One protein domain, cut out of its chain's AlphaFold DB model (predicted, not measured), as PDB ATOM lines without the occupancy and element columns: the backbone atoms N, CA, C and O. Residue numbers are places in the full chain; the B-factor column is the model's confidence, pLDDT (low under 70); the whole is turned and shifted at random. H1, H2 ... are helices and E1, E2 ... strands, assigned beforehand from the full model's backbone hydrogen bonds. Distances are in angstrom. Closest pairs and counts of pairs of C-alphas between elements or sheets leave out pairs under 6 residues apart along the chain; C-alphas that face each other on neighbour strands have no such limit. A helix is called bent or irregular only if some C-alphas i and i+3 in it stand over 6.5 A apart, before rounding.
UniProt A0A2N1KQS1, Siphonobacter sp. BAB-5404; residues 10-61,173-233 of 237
ATOM      1  N   TRP A  10     118.604 146.390 168.219       95.81
ATOM      2  CA  TRP A  10     118.110 147.650 168.777       95.81
ATOM      3  C   TRP A  10     119.154 148.416 169.590       95.81
ATOM      4  O   TRP A  10     118.906 149.568 169.947       95.81
ATOM      5  N   THR A  11     120.328 147.830 169.842       94.25
ATOM      6  CA  THR A  11     121.499 148.588 170.303       94.25
ATOM      7  C   THR A  11     121.889 149.673 169.292       94.25
ATOM      8  O   THR A  11     122.349 150.730 169.698       94.25
ATOM      9  N   TYR A  12     121.599 149.470 168.002       93.81
ATOM     10  CA  TYR A  12     121.854 150.422 166.914       93.81
ATOM     11  C   TYR A  12     120.601 151.215 166.517       93.81
ATOM     12  O   TYR A  12     120.433 151.564 165.350       93.81
ATOM     13  N   ALA A  13     119.677 151.464 167.453       93.81
ATOM     14  CA  ALA A  13     118.382 152.085 167.150       93.81
ATOM     15  C   ALA A  13     118.485 153.449 166.441       93.81
ATOM     16  O   ALA A  13     117.573 153.812 165.707       93.81
ATOM     17  N   GLU A  14     119.581 154.183 166.635       92.75
ATOM     18  CA  GLU A  14     119.875 155.453 165.954       92.75
ATOM     19  C   GLU A  14     120.123 155.315 164.443       92.75
ATOM     20  O   GLU A  14     119.970 156.278 163.696       92.75
ATOM     21  N   HIS A  15     120.467 154.112 163.981       90.31
ATOM     22  CA  HIS A  15     120.668 153.774 162.568       90.31
ATOM     23  C   HIS A  15     119.505 152.970 161.971       90.31
ATOM     24  O   HIS A  15     119.562 152.553 160.813       90.31
ATOM     25  N   LEU A  16     118.464 152.716 162.764       92.56
ATOM     26  CA  LEU A  16     117.272 151.975 162.367       92.56
ATOM     27  C   LEU A  16     116.086 152.929 162.178       92.56
ATOM     28  O   LEU A  16     116.131 154.076 162.630       92.56
ATOM     29  N   PRO A  17     114.989 152.475 161.543       91.25
ATOM     30  CA  PRO A  17     113.780 153.276 161.463       91.25
ATOM     31  C   PRO A  17     113.296 153.651 162.863       91.25
ATOM     32  O   PRO A  17     113.369 152.844 163.794       91.25
ATOM     33  N   SER A  18     112.761 154.864 162.997       92.81
ATOM     34  CA  SER A  18     112.242 155.340 164.277       92.81
ATOM     35  C   SER A  18     111.068 154.472 164.731       92.81
ATOM     36  O   SER A  18     109.977 154.511 164.162       92.81
ATOM     37  N   VAL A  19     111.321 153.662 165.756       94.50
ATOM     38  CA  VAL A  19     110.335 152.818 166.432       94.50
ATOM     39  C   VAL A  19     110.374 153.166 167.927       94.50
ATOM     40  O   VAL A  19     111.463 153.131 168.528       94.50
ATOM     41  N   PRO A  20     109.225 153.487 168.556       94.62
ATOM     42  CA  PRO A  20     109.134 153.712 169.997       94.62
ATOM     43  C   PRO A  20     109.684 152.525 170.780       94.62
ATOM     44  O   PRO A  20     109.420 151.377 170.434       94.62
ATOM     45  N   LYS A  21     110.411 152.780 171.874       93.44
ATOM     46  CA  LYS A  21     111.061 151.720 172.669       93.44
ATOM     47  C   LYS A  21     110.088 150.617 173.114       93.44
ATOM     48  O   LYS A  21     110.477 149.458 173.130       93.44
ATOM     49  N   ALA A  22     108.839 150.975 173.417       92.62
ATOM     50  CA  ALA A  22     107.786 150.040 173.819       92.62
ATOM     51  C   ALA A  22     107.324 149.083 172.701       92.62
ATOM     52  O   ALA A  22     106.765 148.035 173.000       92.62
ATOM     53  N   SER A  23     107.563 149.429 171.432       93.69
ATOM     54  CA  SER A  23     107.169 148.637 170.258       93.69
ATOM     55  C   SER A  23     108.356 147.954 169.575       93.69
ATOM     56  O   SER A  23     108.197 147.387 168.501       93.69
ATOM     57  N   ARG A  24     109.562 148.037 170.153       95.00
ATOM     58  CA  ARG A  24     110.755 147.352 169.637       95.00
ATOM     59  C   ARG A  24     110.700 145.889 170.044       95.00
ATOM     60  O   ARG A  24     111.089 145.535 171.156       95.00
ATOM     61  N   LEU A  25     110.219 145.052 169.140       94.56
ATOM     62  CA  LEU A  25     110.198 143.612 169.314       94.56
ATOM     63  C   LEU A  25     111.589 143.030 169.062       94.56
ATOM     64  O   LEU A  25     112.231 143.363 168.072       94.56
ATOM     65  N   TYR A  26     112.031 142.121 169.921       94.81
ATOM     66  CA  TYR A  26     113.233 141.324 169.702       94.81
ATOM     67  C   TYR A  26     113.063 139.942 170.325       94.81
ATOM     68  O   TYR A  26     112.426 139.790 171.367       94.81
ATOM     69  N   LEU A  27     113.666 138.940 169.694       95.75
ATOM     70  CA  LEU A  27     113.746 137.561 170.186       95.75
ATOM     71  C   LEU A  27     115.175 137.180 170.599       95.75
ATOM     72  O   LEU A  27     115.442 136.026 170.922       95.75
ATOM     73  N   GLY A  28     116.092 138.151 170.593       94.38
ATOM     74  CA  GLY A  28     117.517 137.941 170.857       94.38
ATOM     75  C   GLY A  28     118.366 137.890 169.587       94.38
ATOM     76  O   GLY A  28     119.481 137.384 169.618       94.38
ATOM     77  N   GLU A  29     117.846 138.388 168.465       95.81
ATOM     78  CA  GLU A  29     118.583 138.539 167.217       95.81
ATOM     79  C   GLU A  29     119.618 139.666 167.290       95.81
ATOM     80  O   GLU A  29     119.378 140.724 167.877       95.81
ATOM     81  N   GLY A  30     120.758 139.458 166.640       94.44
ATOM     82  CA  GLY A  30     121.929 140.313 166.812       94.44
ATOM     83  C   GLY A  30     122.919 139.775 167.838       94.44
ATOM     84  O   GLY A  30     122.762 138.685 168.381       94.44
ATOM     85  N   GLY A  31     124.019 140.503 168.024       94.00
ATOM     86  CA  GLY A  31     125.099 140.102 168.928       94.00
ATOM     87  C   GLY A  31     125.755 138.765 168.557       94.00
ATOM     88  O   GLY A  31     126.358 138.115 169.412       94.00
ATOM     89  N   THR A  32     125.642 138.329 167.299       95.00
ATOM     90  CA  THR A  32     126.085 136.992 166.886       95.00
ATOM     91  C   THR A  32     127.616 136.878 166.911       95.00
ATOM     92  O   THR A  32     128.319 137.875 166.684       95.00
ATOM     93  N   PRO A  33     128.179 135.684 167.157       95.31
ATOM     94  CA  PRO A  33     129.626 135.493 167.182       95.31
ATOM     95  C   PRO A  33     130.309 135.828 165.852       95.31
ATOM     96  O   PRO A  33     129.822 135.475 164.773       95.31
ATOM     97  N   LEU A  34     131.486 136.448 165.952       94.69
ATOM     98  CA  LEU A  34     132.444 136.598 164.863       94.69
ATOM     99  C   LEU A  34     133.657 135.709 165.156       94.69
ATOM    100  O   LEU A  34     134.418 135.964 166.085       94.69
ATOM    101  N   VAL A  35     133.811 134.628 164.393       95.25
ATOM    102  CA  VAL A  35     134.759 133.550 164.705       95.25
ATOM    103  C   VAL A  35     135.915 133.549 163.716       95.25
ATOM    104  O   VAL A  35     135.697 133.402 162.517       95.25
ATOM    105  N   LYS A  36     137.154 133.664 164.207       94.75
ATOM    106  CA  LYS A  36     138.351 133.552 163.363       94.75
ATOM    107  C   LYS A  36     138.489 132.130 162.809       94.75
ATOM    108  O   LYS A  36     138.387 131.146 163.544       94.75
ATOM    109  N   SER A  37     138.752 132.025 161.514       94.56
ATOM    110  CA  SER A  37     139.070 130.774 160.840       94.56
ATOM    111  C   SER A  37     140.390 130.211 161.354       94.56
ATOM    112  O   SER A  37     141.396 130.915 161.399       94.56
ATOM    113  N   ARG A  38     140.389 128.927 161.722       92.50
ATOM    114  CA  ARG A  38     141.593 128.213 162.183       92.50
ATOM    115  C   ARG A  38     142.341 127.512 161.050       92.50
ATOM    116  O   ARG A  38     143.557 127.385 161.112       92.50
ATOM    117  N   TYR A  39     141.607 127.069 160.028       92.00
ATOM    118  CA  TYR A  39     142.136 126.210 158.964       92.00
ATOM    119  C   TYR A  39     141.958 126.830 157.584       92.00
ATOM    120  O   TYR A  39     142.938 127.021 156.875       92.00
ATOM    121  N   ILE A  40     140.721 127.195 157.223       92.06
ATOM    122  CA  ILE A  40     140.399 127.681 155.873       92.06
ATOM    123  C   ILE A  40     141.231 128.915 155.535       92.06
ATOM    124  O   ILE A  40     141.785 128.963 154.450       92.06
ATOM    125  N   GLY A  41     141.353 129.870 156.466       91.00
ATOM    126  CA  GLY A  41     142.118 131.100 156.247       91.00
ATOM    127  C   GLY A  41     143.571 130.800 155.895       91.00
ATOM    128  O   GLY A  41     144.034 131.183 154.825       91.00
ATOM    129  N   ASN A  42     144.244 130.012 156.734       89.19
ATOM    130  CA  ASN A  42     145.632 129.606 156.516       89.19
ATOM    131  C   ASN A  42     145.814 128.828 155.204       89.19
ATOM    132  O   ASN A  42     146.759 129.095 154.469       89.19
ATOM    133  N   ALA A  43     144.888 127.922 154.875       93.00
ATOM    134  CA  ALA A  43     144.950 127.112 153.658       93.00
ATOM    135  C   ALA A  43     144.884 127.940 152.359       93.00
ATOM    136  O   ALA A  43     145.388 127.496 151.333       93.00
ATOM    137  N   ILE A  44     144.284 129.135 152.398       92.56
ATOM    138  CA  ILE A  44     144.165 130.040 151.241       92.56
ATOM    139  C   ILE A  44     145.003 131.321 151.390       92.56
ATOM    140  O   ILE A  44     144.790 132.286 150.658       92.56
ATOM    141  N   GLY A  45     145.943 131.353 152.342       91.50
ATOM    142  CA  GLY A  45     146.840 132.494 152.558       91.50
ATOM    143  C   GLY A  45     146.178 133.740 153.169       91.50
ATOM    144  O   GLY A  45     146.692 134.845 153.007       91.50
ATOM    145  N   LEU A  46     145.046 133.588 153.863       91.19
ATOM    146  CA  LEU A  46     144.330 134.658 154.566       91.19
ATOM    147  C   LEU A  46     144.481 134.527 156.091       91.19
ATOM    148  O   LEU A  46     143.732 133.799 156.745       91.19
ATOM    149  N   GLU A  47     145.412 135.288 156.668       88.81
ATOM    150  CA  GLU A  47     145.742 135.260 158.105       88.81
ATOM    151  C   GLU A  47     144.582 135.707 159.017       88.81
ATOM    152  O   GLU A  47     144.419 135.205 160.136       88.81
ATOM    153  N   HIS A  48     143.744 136.634 158.547       91.81
ATOM    154  CA  HIS A  48     142.626 137.187 159.312       91.81
ATOM    155  C   HIS A  48     141.292 136.957 158.595       91.81
ATOM    156  O   HIS A  48     140.575 137.891 158.247       91.81
ATOM    157  N   LEU A  49     140.954 135.686 158.378       92.44
ATOM    158  CA  LEU A  49     139.632 135.269 157.916       92.44
ATOM    159  C   LEU A  49     138.684 135.053 159.107       92.44
ATOM    160  O   LEU A  49     139.032 134.323 160.030       92.44
ATOM    161  N   TYR A  50     137.474 135.611 159.061       94.19
ATOM    162  CA  TYR A  50     136.441 135.460 160.090       94.19
ATOM    163  C   TYR A  50     135.098 135.026 159.506       94.19
ATOM    164  O   TYR A  50     134.778 135.314 158.352       94.19
ATOM    165  N   PHE A  51     134.286 134.385 160.341       93.94
ATOM    166  CA  PHE A  51     132.928 133.961 160.039       93.94
ATOM    167  C   PHE A  51     131.936 134.621 160.993       93.94
ATOM    168  O   PHE A  51     132.005 134.419 162.204       93.94
ATOM    169  N   LYS A  52     130.995 135.388 160.443       94.44
ATOM    170  CA  LYS A  52     129.863 135.950 161.180       94.44
ATOM    171  C   LYS A  52     128.737 134.917 161.205       94.44
ATOM    172  O   LYS A  52     128.162 134.607 160.158       94.44
ATOM    173  N   LEU A  53     128.473 134.347 162.382       94.62
ATOM    174  CA  LEU A  53     127.605 133.177 162.561       94.62
ATOM    175  C   LEU A  53     126.129 133.565 162.718       94.62
ATOM    176  O   LEU A  53     125.532 133.454 163.786       94.62
ATOM    177  N   GLU A  54     125.516 134.008 161.624       93.69
ATOM    178  CA  GLU A  54     124.112 134.440 161.607       93.69
ATOM    179  C   GLU A  54     123.100 133.294 161.713       93.69
ATOM    180  O   GLU A  54     121.903 133.530 161.878       93.69
ATOM    181  N   ASN A  55     123.566 132.052 161.622       92.25
ATOM    182  CA  ASN A  55     122.763 130.865 161.891       92.25
ATOM    183  C   ASN A  55     122.421 130.687 163.378       92.25
ATOM    184  O   ASN A  55     121.620 129.820 163.700       92.25
ATOM    185  N   LEU A  56     123.040 131.471 164.266       94.88
ATOM    186  CA  LEU A  56     122.783 131.451 165.708       94.88
ATOM    187  C   LEU A  56     121.722 132.471 166.147       94.88
ATOM    188  O   LEU A  56     121.472 132.608 167.339       94.88
ATOM    189  N   ASN A  57     121.098 133.187 165.205       95.75
ATOM    190  CA  ASN A  57     119.903 133.973 165.509       95.75
ATOM    191  C   ASN A  57     118.706 133.046 165.854       95.75
ATOM    192  O   ASN A  57     118.720 131.878 165.452       95.75
ATOM    193  N   PRO A  58     117.664 133.545 166.549       95.56
ATOM    194  CA  PRO A  58     116.569 132.736 167.106       95.56
ATOM    195  C   PRO A  58     115.874 131.749 166.153       95.56
ATOM    196  O   PRO A  58     115.545 130.638 166.564       95.56
ATOM    197  N   THR A  59     115.662 132.101 164.881       94.69
ATOM    198  CA  THR A  59     115.039 131.206 163.879       94.69
ATOM    199  C   THR A  59     116.051 130.489 162.986       94.69
ATOM    200  O   THR A  59     115.681 129.759 162.056       94.69
ATOM    201  N   GLY A  60     117.340 130.671 163.275       93.12
ATOM    202  CA  GLY A  60     118.454 130.042 162.579       93.12
ATOM    203  C   GLY A  60     118.974 130.834 161.380       93.12
ATOM    204  O   GLY A  60     119.637 130.262 160.510       93.12
ATOM    205  N   SER A  61     118.662 132.132 161.261       92.25
ATOM    206  CA  SER A  61     119.187 132.957 160.168       92.25
ATOM    207  C   SER A  61     119.172 134.460 160.453       92.25
ATOM    208  O   SER A  61     118.369 134.959 161.230       92.25
ATOM    209  N   GLY A 173     117.590 146.729 159.446       92.12
ATOM    210  CA  GLY A 173     117.803 145.729 160.494       92.12
ATOM    211  C   GLY A 173     118.967 144.794 160.180       92.12
ATOM    212  O   GLY A 173     119.821 144.548 161.025       92.12
ATOM    213  N   VAL A 174     119.088 144.325 158.937       91.69
ATOM    214  CA  VAL A 174     120.198 143.438 158.559       91.69
ATOM    215  C   VAL A 174     121.527 144.186 158.421       91.69
ATOM    216  O   VAL A 174     122.583 143.587 158.617       91.69
ATOM    217  N   GLN A 175     121.499 145.490 158.126       89.88
ATOM    218  CA  GLN A 175     122.713 146.312 158.059       89.88
ATOM    219  C   GLN A 175     123.430 146.382 159.413       89.88
ATOM    220  O   GLN A 175     124.654 146.493 159.433       89.88
ATOM    221  N   THR A 176     122.715 146.183 160.528       93.31
ATOM    222  CA  THR A 176     123.314 146.114 161.875       93.31
ATOM    223  C   THR A 176     124.396 145.051 162.028       93.31
ATOM    224  O   THR A 176     125.300 145.200 162.844       93.31
ATOM    225  N   MET A 177     124.373 144.014 161.186       92.56
ATOM    226  CA  MET A 177     125.438 143.015 161.122       92.56
ATOM    227  C   MET A 177     126.806 143.652 160.847       92.56
ATOM    228  O   MET A 177     127.813 143.171 161.356       92.56
ATOM    229  N   VAL A 178     126.852 144.724 160.051       89.81
ATOM    230  CA  VAL A 178     128.094 145.439 159.737       89.81
ATOM    231  C   VAL A 178     128.597 146.199 160.957       89.81
ATOM    232  O   VAL A 178     129.784 146.104 161.252       89.81
ATOM    233  N   TYR A 179     127.720 146.888 161.692       91.19
ATOM    234  CA  TYR A 179     128.104 147.568 162.933       91.19
ATOM    235  C   TYR A 179     128.687 146.575 163.938       91.19
ATOM    236  O   TYR A 179     129.760 146.808 164.483       91.19
ATOM    237  N   GLU A 180     128.061 145.405 164.084       92.62
ATOM    238  CA  GLU A 180     128.601 144.349 164.938       92.62
ATOM    239  C   GLU A 180     129.977 143.860 164.478       92.62
ATOM    240  O   GLU A 180     130.856 143.670 165.310       92.62
ATOM    241  N   ILE A 181     130.188 143.662 163.170       91.69
ATOM    242  CA  ILE A 181     131.497 143.251 162.639       91.69
ATOM    243  C   ILE A 181     132.561 144.312 162.941       91.69
ATOM    244  O   ILE A 181     133.661 143.955 163.357       91.69
ATOM    245  N   MET A 182     132.237 145.594 162.753       90.56
ATOM    246  CA  MET A 182     133.161 146.702 163.013       90.56
ATOM    247  C   MET A 182     133.528 146.812 164.495       90.56
ATOM    248  O   MET A 182     134.677 147.086 164.812       90.56
ATOM    249  N   GLU A 183     132.584 146.559 165.400       91.69
ATOM    250  CA  GLU A 183     132.834 146.576 166.846       91.69
ATOM    251  C   GLU A 183     133.572 145.330 167.354       91.69
ATOM    252  O   GLU A 183     134.256 145.384 168.375       91.69
ATOM    253  N   GLN A 184     133.398 144.184 166.691       93.31
ATOM    254  CA  GLN A 184     134.003 142.909 167.093       93.31
ATOM    255  C   GLN A 184     135.431 142.726 166.563       93.31
ATOM    256  O   GLN A 184     136.149 141.855 167.057       93.31
ATOM    257  N   LEU A 185     135.842 143.501 165.557       90.75
ATOM    258  CA  LEU A 185     137.196 143.475 165.013       90.75
ATOM    259  C   LEU A 185     138.042 144.625 165.573       90.75
ATOM    260  O   LEU A 185     137.535 145.724 165.770       90.75
ATOM    261  N   PRO A 186     139.357 144.414 165.771       87.69
ATOM    262  CA  PRO A 186     140.255 145.489 166.193       87.69
ATOM    263  C   PRO A 186     140.449 146.556 165.104       87.69
ATOM    264  O   PRO A 186     140.850 147.678 165.402       87.69
ATOM    265  N   GLN A 187     140.217 146.197 163.840       85.06
ATOM    266  CA  GLN A 187     140.321 147.069 162.672       85.06
ATOM    267  C   GLN A 187     139.205 146.722 161.684       85.06
ATOM    268  O   GLN A 187     138.755 145.576 161.625       85.06
ATOM    269  N   ALA A 188     138.773 147.708 160.897       84.25
ATOM    270  CA  ALA A 188     137.768 147.493 159.862       84.25
ATOM    271  C   ALA A 188     138.234 146.416 158.859       84.25
ATOM    272  O   ALA A 188     139.409 146.405 158.487       84.25
ATOM    273  N   PRO A 189     137.340 145.517 158.407       85.44
ATOM    274  CA  PRO A 189     137.703 144.500 157.435       85.44
ATOM    275  C   PRO A 189     137.958 145.122 156.062       85.44
ATOM    276  O   PRO A 189     137.170 145.941 155.590       85.44
ATOM    277  N   ASP A 190     138.999 144.659 155.375       84.38
ATOM    278  CA  ASP A 190     139.269 145.017 153.980       84.38
ATOM    279  C   ASP A 190     138.206 144.437 153.039       84.38
ATOM    280  O   ASP A 190     137.875 145.023 152.009       84.38
ATOM    281  N   HIS A 191     137.648 143.271 153.384       87.12
ATOM    282  CA  HIS A 191     136.649 142.600 152.558       87.12
ATOM    283  C   HIS A 191     135.529 141.957 153.380       87.12
ATOM    284  O   HIS A 191     135.773 141.246 154.359       87.12
ATOM    285  N   ILE A 192     134.290 142.121 152.906       85.00
ATOM    286  CA  ILE A 192     133.110 141.417 153.420       85.00
ATOM    287  C   ILE A 192     132.495 140.584 152.295       85.00
ATOM    288  O   ILE A 192     131.979 141.105 151.305       85.00
ATOM    289  N   PHE A 193     132.511 139.271 152.479       84.56
ATOM    290  CA  PHE A 193     131.927 138.292 151.581       84.56
ATOM    291  C   PHE A 193     130.549 137.865 152.075       84.56
ATOM    292  O   PHE A 193     130.318 137.596 153.258       84.56
ATOM    293  N   ARG A 194     129.612 137.780 151.133       72.75
ATOM    294  CA  ARG A 194     128.206 137.476 151.401       72.75
ATOM    295  C   ARG A 194     127.662 136.496 150.360       72.75
ATOM    296  O   ARG A 194     127.915 136.694 149.169       72.75
ATOM    297  N   PRO A 195     126.885 135.475 150.761       70.25
ATOM    298  CA  PRO A 195     126.282 134.543 149.816       70.25
ATOM    299  C   PRO A 195     125.376 135.255 148.796       70.25
ATOM    300  O   PRO A 195     124.601 136.153 149.135       70.25
ATOM    301  N   ARG A 196     125.439 134.825 147.527       46.03
ATOM    302  CA  ARG A 196     124.809 135.472 146.352       46.03
ATOM    303  C   ARG A 196     123.276 135.632 146.428       46.03
ATOM    304  O   ARG A 196     122.717 136.422 145.673       46.03
ATOM    305  N   ARG A 197     122.576 134.947 147.344       48.19
ATOM    306  CA  ARG A 197     121.120 135.125 147.565       48.19
ATOM    307  C   ARG A 197     120.756 136.359 148.413       48.19
ATOM    308  O   ARG A 197     119.578 136.621 148.633       48.19
ATOM    309  N   TRP A 198     121.741 137.145 148.847       42.06
ATOM    310  CA  TRP A 198     121.563 138.469 149.451       42.06
ATOM    311  C   TRP A 198     121.777 139.568 148.389       42.06
ATOM    312  O   TRP A 198     122.829 139.608 147.754       42.06
ATOM    313  N   ARG A 199     120.808 140.468 148.165       37.53
ATOM    314  CA  ARG A 199     120.935 141.623 147.246       37.53
ATOM    315  C   ARG A 199     120.839 142.963 148.003       37.53
ATOM    316  O   ARG A 199     119.736 143.393 148.314       37.53
ATOM    317  N   PRO A 200     121.958 143.650 148.259       42.69
ATOM    318  CA  PRO A 200     122.051 145.085 148.446       42.69
ATOM    319  C   PRO A 200     122.475 145.757 147.130       42.69
ATOM    320  O   PRO A 200     123.366 145.272 146.422       42.69
ATOM    321  N   TYR A 201     121.823 146.874 146.824       41.38
ATOM    322  CA  TYR A 201     122.291 147.827 145.826       41.38
ATOM    323  C   TYR A 201     123.458 148.638 146.402       41.38
ATOM    324  O   TYR A 201     123.467 148.991 147.582       41.38
ATOM    325  N   ALA A 202     124.450 148.898 145.553       35.91
ATOM    326  CA  ALA A 202     125.506 149.867 145.803       35.91
ATOM    327  C   ALA A 202     124.873 151.259 145.974       35.91
ATOM    328  O   ALA A 202     124.079 151.663 145.129       35.91
ATOM    329  N   GLY A 203     125.183 151.961 147.064       34.78
ATOM    330  CA  GLY A 203     124.726 153.344 147.265       34.78
ATOM    331  C   GLY A 203     124.543 153.772 148.720       34.78
ATOM    332  O   GLY A 203     124.618 154.956 149.003       34.78
ATOM    333  N   TYR A 204     124.366 152.831 149.653       37.56
ATOM    334  CA  TYR A 204     124.137 153.134 151.080       37.56
ATOM    335  C   TYR A 204     125.121 152.416 152.014       37.56
ATOM    336  O   TYR A 204     124.823 152.129 153.168       37.56
ATOM    337  N   TRP A 205     126.307 152.097 151.494       41.84
ATOM    338  CA  TRP A 205     127.445 151.645 152.288       41.84
ATOM    339  C   TRP A 205     128.339 152.861 152.532       41.84
ATOM    340  O   TRP A 205     128.895 153.378 151.558       41.84
ATOM    341  N   PRO A 206     128.547 153.315 153.774       31.23
ATOM    342  CA  PRO A 206     129.720 154.121 154.074       31.23
ATOM    343  C   PRO A 206     130.945 153.227 153.797       31.23
ATOM    344  O   PRO A 206     131.200 152.278 154.534       31.23
ATOM    345  N   GLY A 207     131.628 153.440 152.664       36.56
ATOM    346  CA  GLY A 207     132.844 152.703 152.282       36.56
ATOM    347  C   GLY A 207     132.653 151.446 151.419       36.56
ATOM    348  O   GLY A 207     133.311 150.438 151.657       36.56
ATOM    349  N   SER A 208     131.764 151.461 150.418       33.62
ATOM    350  CA  SER A 208     131.503 150.312 149.534       33.62
ATOM    351  C   SER A 208     132.755 149.757 148.825       33.62
ATOM    352  O   SER A 208     133.091 150.189 147.725       33.62
ATOM    353  N   ILE A 209     133.361 148.708 149.387       32.09
ATOM    354  CA  ILE A 209     134.150 147.715 148.647       32.09
ATOM    355  C   ILE A 209     133.161 146.645 148.175       32.09
ATOM    356  O   ILE A 209     132.859 145.676 148.869       32.09
ATOM    357  N   VAL A 210     132.586 146.859 146.991       34.50
ATOM    358  CA  VAL A 210     131.751 145.870 146.299       34.50
ATOM    359  C   VAL A 210     132.523 145.390 145.076       34.50
ATOM    360  O   VAL A 210     132.477 146.014 144.019       34.50
ATOM    361  N   GLY A 211     133.231 144.267 145.217       26.84
ATOM    362  CA  GLY A 211     133.752 143.525 144.071       26.84
ATOM    363  C   GLY A 211     132.584 142.993 143.240       26.84
ATOM    364  O   GLY A 211     131.795 142.172 143.714       26.84
ATOM    365  N   LYS A 212     132.429 143.508 142.017       23.58
ATOM    366  CA  LYS A 212     131.540 142.938 141.001       23.58
ATOM    367  C   LYS A 212     132.171 141.654 140.457       23.58
ATOM    368  O   LYS A 212     133.351 141.646 140.143       23.58
ATOM    369  N   GLY A 213     131.345 140.634 140.225       25.28
ATOM    370  CA  GLY A 213     131.718 139.473 139.409       25.28
ATOM    371  C   GLY A 213     132.529 138.415 140.149       25.28
ATOM    372  O   GLY A 213     132.969 138.635 141.269       25.28
ATOM    373  N   GLY A 214     132.624 137.224 139.555       25.50
ATOM    374  CA  GLY A 214     133.284 136.054 140.135       25.50
ATOM    375  C   GLY A 214     134.681 136.343 140.682       25.50
ATOM    376  O   GLY A 214     135.333 137.277 140.237       25.50
ATOM    377  N   TYR A 215     135.080 135.530 141.665       34.12
ATOM    378  CA  TYR A 215     136.410 135.458 142.277       34.12
ATOM    379  C   TYR A 215     137.481 136.296 141.569       34.12
ATOM    380  O   TYR A 215     138.187 135.794 140.701       34.12
ATOM    381  N   GLN A 216     137.629 137.556 141.973       21.92
ATOM    382  CA  GLN A 216     138.851 138.309 141.746       21.92
ATOM    383  C   GLN A 216     139.165 139.127 142.993       21.92
ATOM    384  O   GLN A 216     138.473 140.072 143.368       21.92
ATOM    385  N   SER A 217     140.224 138.683 143.661       28.75
ATOM    386  CA  SER A 217     141.002 139.441 144.626       28.75
ATOM    387  C   SER A 217     141.535 140.712 143.965       28.75
ATOM    388  O   SER A 217     142.287 140.624 142.995       28.75
ATOM    389  N   ALA A 218     141.203 141.879 144.510       24.59
ATOM    390  CA  ALA A 218     141.933 143.100 144.207       24.59
ATOM    391  C   ALA A 218     143.092 143.222 145.204       24.59
ATOM    392  O   ALA A 218     142.888 143.413 146.402       24.59
ATOM    393  N   LEU A 219     144.313 143.047 144.700       28.31
ATOM    394  CA  LEU A 219     145.548 143.426 145.376       28.31
ATOM    395  C   LEU A 219     145.552 144.945 145.587       28.31
ATOM    396  O   LEU A 219     145.446 145.692 144.620       28.31
ATOM    397  N   CYS A 220     145.738 145.397 146.827       23.58
ATOM    398  CA  CYS A 220     146.246 146.735 147.102       23.58
ATOM    399  C   CYS A 220     147.430 146.617 148.067       23.58
ATOM    400  O   CYS A 220     147.338 146.050 149.156       23.58
ATOM    401  N   THR A 221     148.577 147.065 147.579       30.08
ATOM    402  CA  THR A 221     149.905 147.027 148.183       30.08
ATOM    403  C   THR A 221     150.061 148.106 149.252       30.08
ATOM    404  O   THR A 221     150.151 149.279 148.914       30.08
ATOM    405  N   ALA A 222     150.146 147.712 150.523       27.55
ATOM    406  CA  ALA A 222     150.947 148.344 151.581       27.55
ATOM    407  C   ALA A 222     150.788 147.518 152.868       27.55
ATOM    408  O   ALA A 222     149.718 146.972 153.114       27.55
ATOM    409  N   ARG A 223     151.847 147.406 153.679       34.22
ATOM    410  CA  ARG A 223     151.908 146.645 154.944       34.22
ATOM    411  C   ARG A 223     150.828 147.072 155.964       34.22
ATOM    412  O   ARG A 223     151.113 147.817 156.895       34.22
ATOM    413  N   ARG A 224     149.604 146.568 155.816       39.66
ATOM    414  CA  ARG A 224     148.548 146.530 156.837       39.66
ATOM    415  C   ARG A 224     148.005 145.101 156.899       39.66
ATOM    416  O   ARG A 224     147.909 144.431 155.871       39.66
ATOM    417  N   GLN A 225     147.739 144.610 158.107       45.81
ATOM    418  CA  GLN A 225     147.129 143.295 158.323       45.81
ATOM    419  C   GLN A 225     145.793 143.240 157.574       45.81
ATOM    420  O   GLN A 225     144.969 144.125 157.770       45.81
ATOM    421  N   ARG A 226     145.603 142.244 156.698       56.34
ATOM    422  CA  ARG A 226     144.405 142.136 155.850       56.34
ATOM    423  C   ARG A 226     143.315 141.306 156.527       56.34
ATOM    424  O   ARG A 226     143.540 140.121 156.764       56.34
ATOM    425  N   TYR A 227     142.153 141.899 156.800       47.56
ATOM    426  CA  TYR A 227     140.991 141.314 157.482       47.56
ATOM    427  C   TYR A 227     139.850 140.992 156.496       47.56
ATOM    428  O   TYR A 227     139.380 141.844 155.744       47.56
ATOM    429  N   HIS A 228     139.353 139.753 156.521       64.75
ATOM    430  CA  HIS A 228     138.312 139.242 155.622       64.75
ATOM    431  C   HIS A 228     137.172 138.604 156.425       64.75
ATOM    432  O   HIS A 228     137.418 137.730 157.251       64.75
ATOM    433  N   CYS A 229     135.914 138.974 156.168       47.28
ATOM    434  CA  CYS A 229     134.753 138.424 156.877       47.28
ATOM    435  C   CYS A 229     133.774 137.731 155.923       47.28
ATOM    436  O   CYS A 229     133.387 138.304 154.910       47.28
ATOM    437  N   PHE A 230     133.313 136.530 156.271       57.12
ATOM    438  CA  PHE A 230     132.237 135.816 155.583       57.12
ATOM    439  C   PHE A 230     131.000 135.750 156.475       57.12
ATOM    440  O   PHE A 230     131.071 135.285 157.610       57.12
ATOM    441  N   SER A 231     129.845 136.168 155.960       45.31
ATOM    442  CA  SER A 231     128.568 135.888 156.624       45.31
ATOM    443  C   SER A 231     128.124 134.469 156.279       45.31
ATOM    444  O   SER A 231     127.818 134.174 155.120       45.31
ATOM    445  N   LEU A 232     128.120 133.580 157.275       43.31
ATOM    446  CA  LEU A 232     127.587 132.234 157.118       43.31
ATOM    447  C   LEU A 232     126.103 132.259 157.453       43.31
ATOM    448  O   LEU A 232     125.683 132.555 158.569       43.31
ATOM    449  N   THR A 233     125.302 131.920 156.455       40.91
ATOM    450  CA  THR A 233     123.863 131.747 156.595       40.91
ATOM    451  C   THR A 233     123.559 130.337 156.148       40.91
ATOM    452  O   THR A 233     123.935 129.981 155.029       40.91
TER     453      THR A 233
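AT A GLANCE: This is residues 10 to 61 and 173 to 233 of the 237 residues of a protein of Siphonobacter sp. BAB-5404 (UniProt A0A2N1KQS1). With little regular structure, this is a small, twisted four-stranded sheet with helix H3 slantwise over it, long loops, and short H1 at one end. The 113 printed residues, 40 in named elements, run H1 E1 H2 E2 H3 E3 E4; the class is mixed, as is the sheet, E1 E2 E4 E3. Elongated, 49 by 31 by 28 A, it is only just compact, close to loose, with radius of gyration of the C-alphas 15.5 A.

HOW THE PARTS SIT: Start at H1, residues 10 to 15, irregular, with C-alphas 11 and 14 8.3 A apart. It is close but not clearly touching H3, residues 173 to 184; closest are C-alphas of Tyr 12 and Thr 176, 6.8 A. E1, residues 34 to 36, is antiparallel to E2, residues 48 to 53: N 35 to O 51, 2.8 A. H2, residues 40 to 43, only grazes the sheet. E4, residues 227 to 232, is parallel to E2, N 50 to O 228 2.8 A, and to E3, residues 191 to 193, N 193 to O 229 2.8 A. H3's height over the sheet is 9.6 A. Within hydrogen-bond range, O i to N i+4 gives 0 of 2 in H1, with 2 of 3 O i to N i+3, and 5 of 8 in H3; H2 is too short.

IN THESE COORDINATES: Find C-alpha 10 at (118.110, 147.650, 168.777). H3 spans 17.7 A, E2 15.9 A, and E4 16.2 A, ending at C-alpha 232 (127.587, 132.234, 157.118).

THE WHOLE: Residues 62 to 172 are not printed; C-alphas 61 and 173 are 12.9 A apart. Links H1 to E1 and E3 to E4 are long. Residues 196 to 233 have pLDDT under 70.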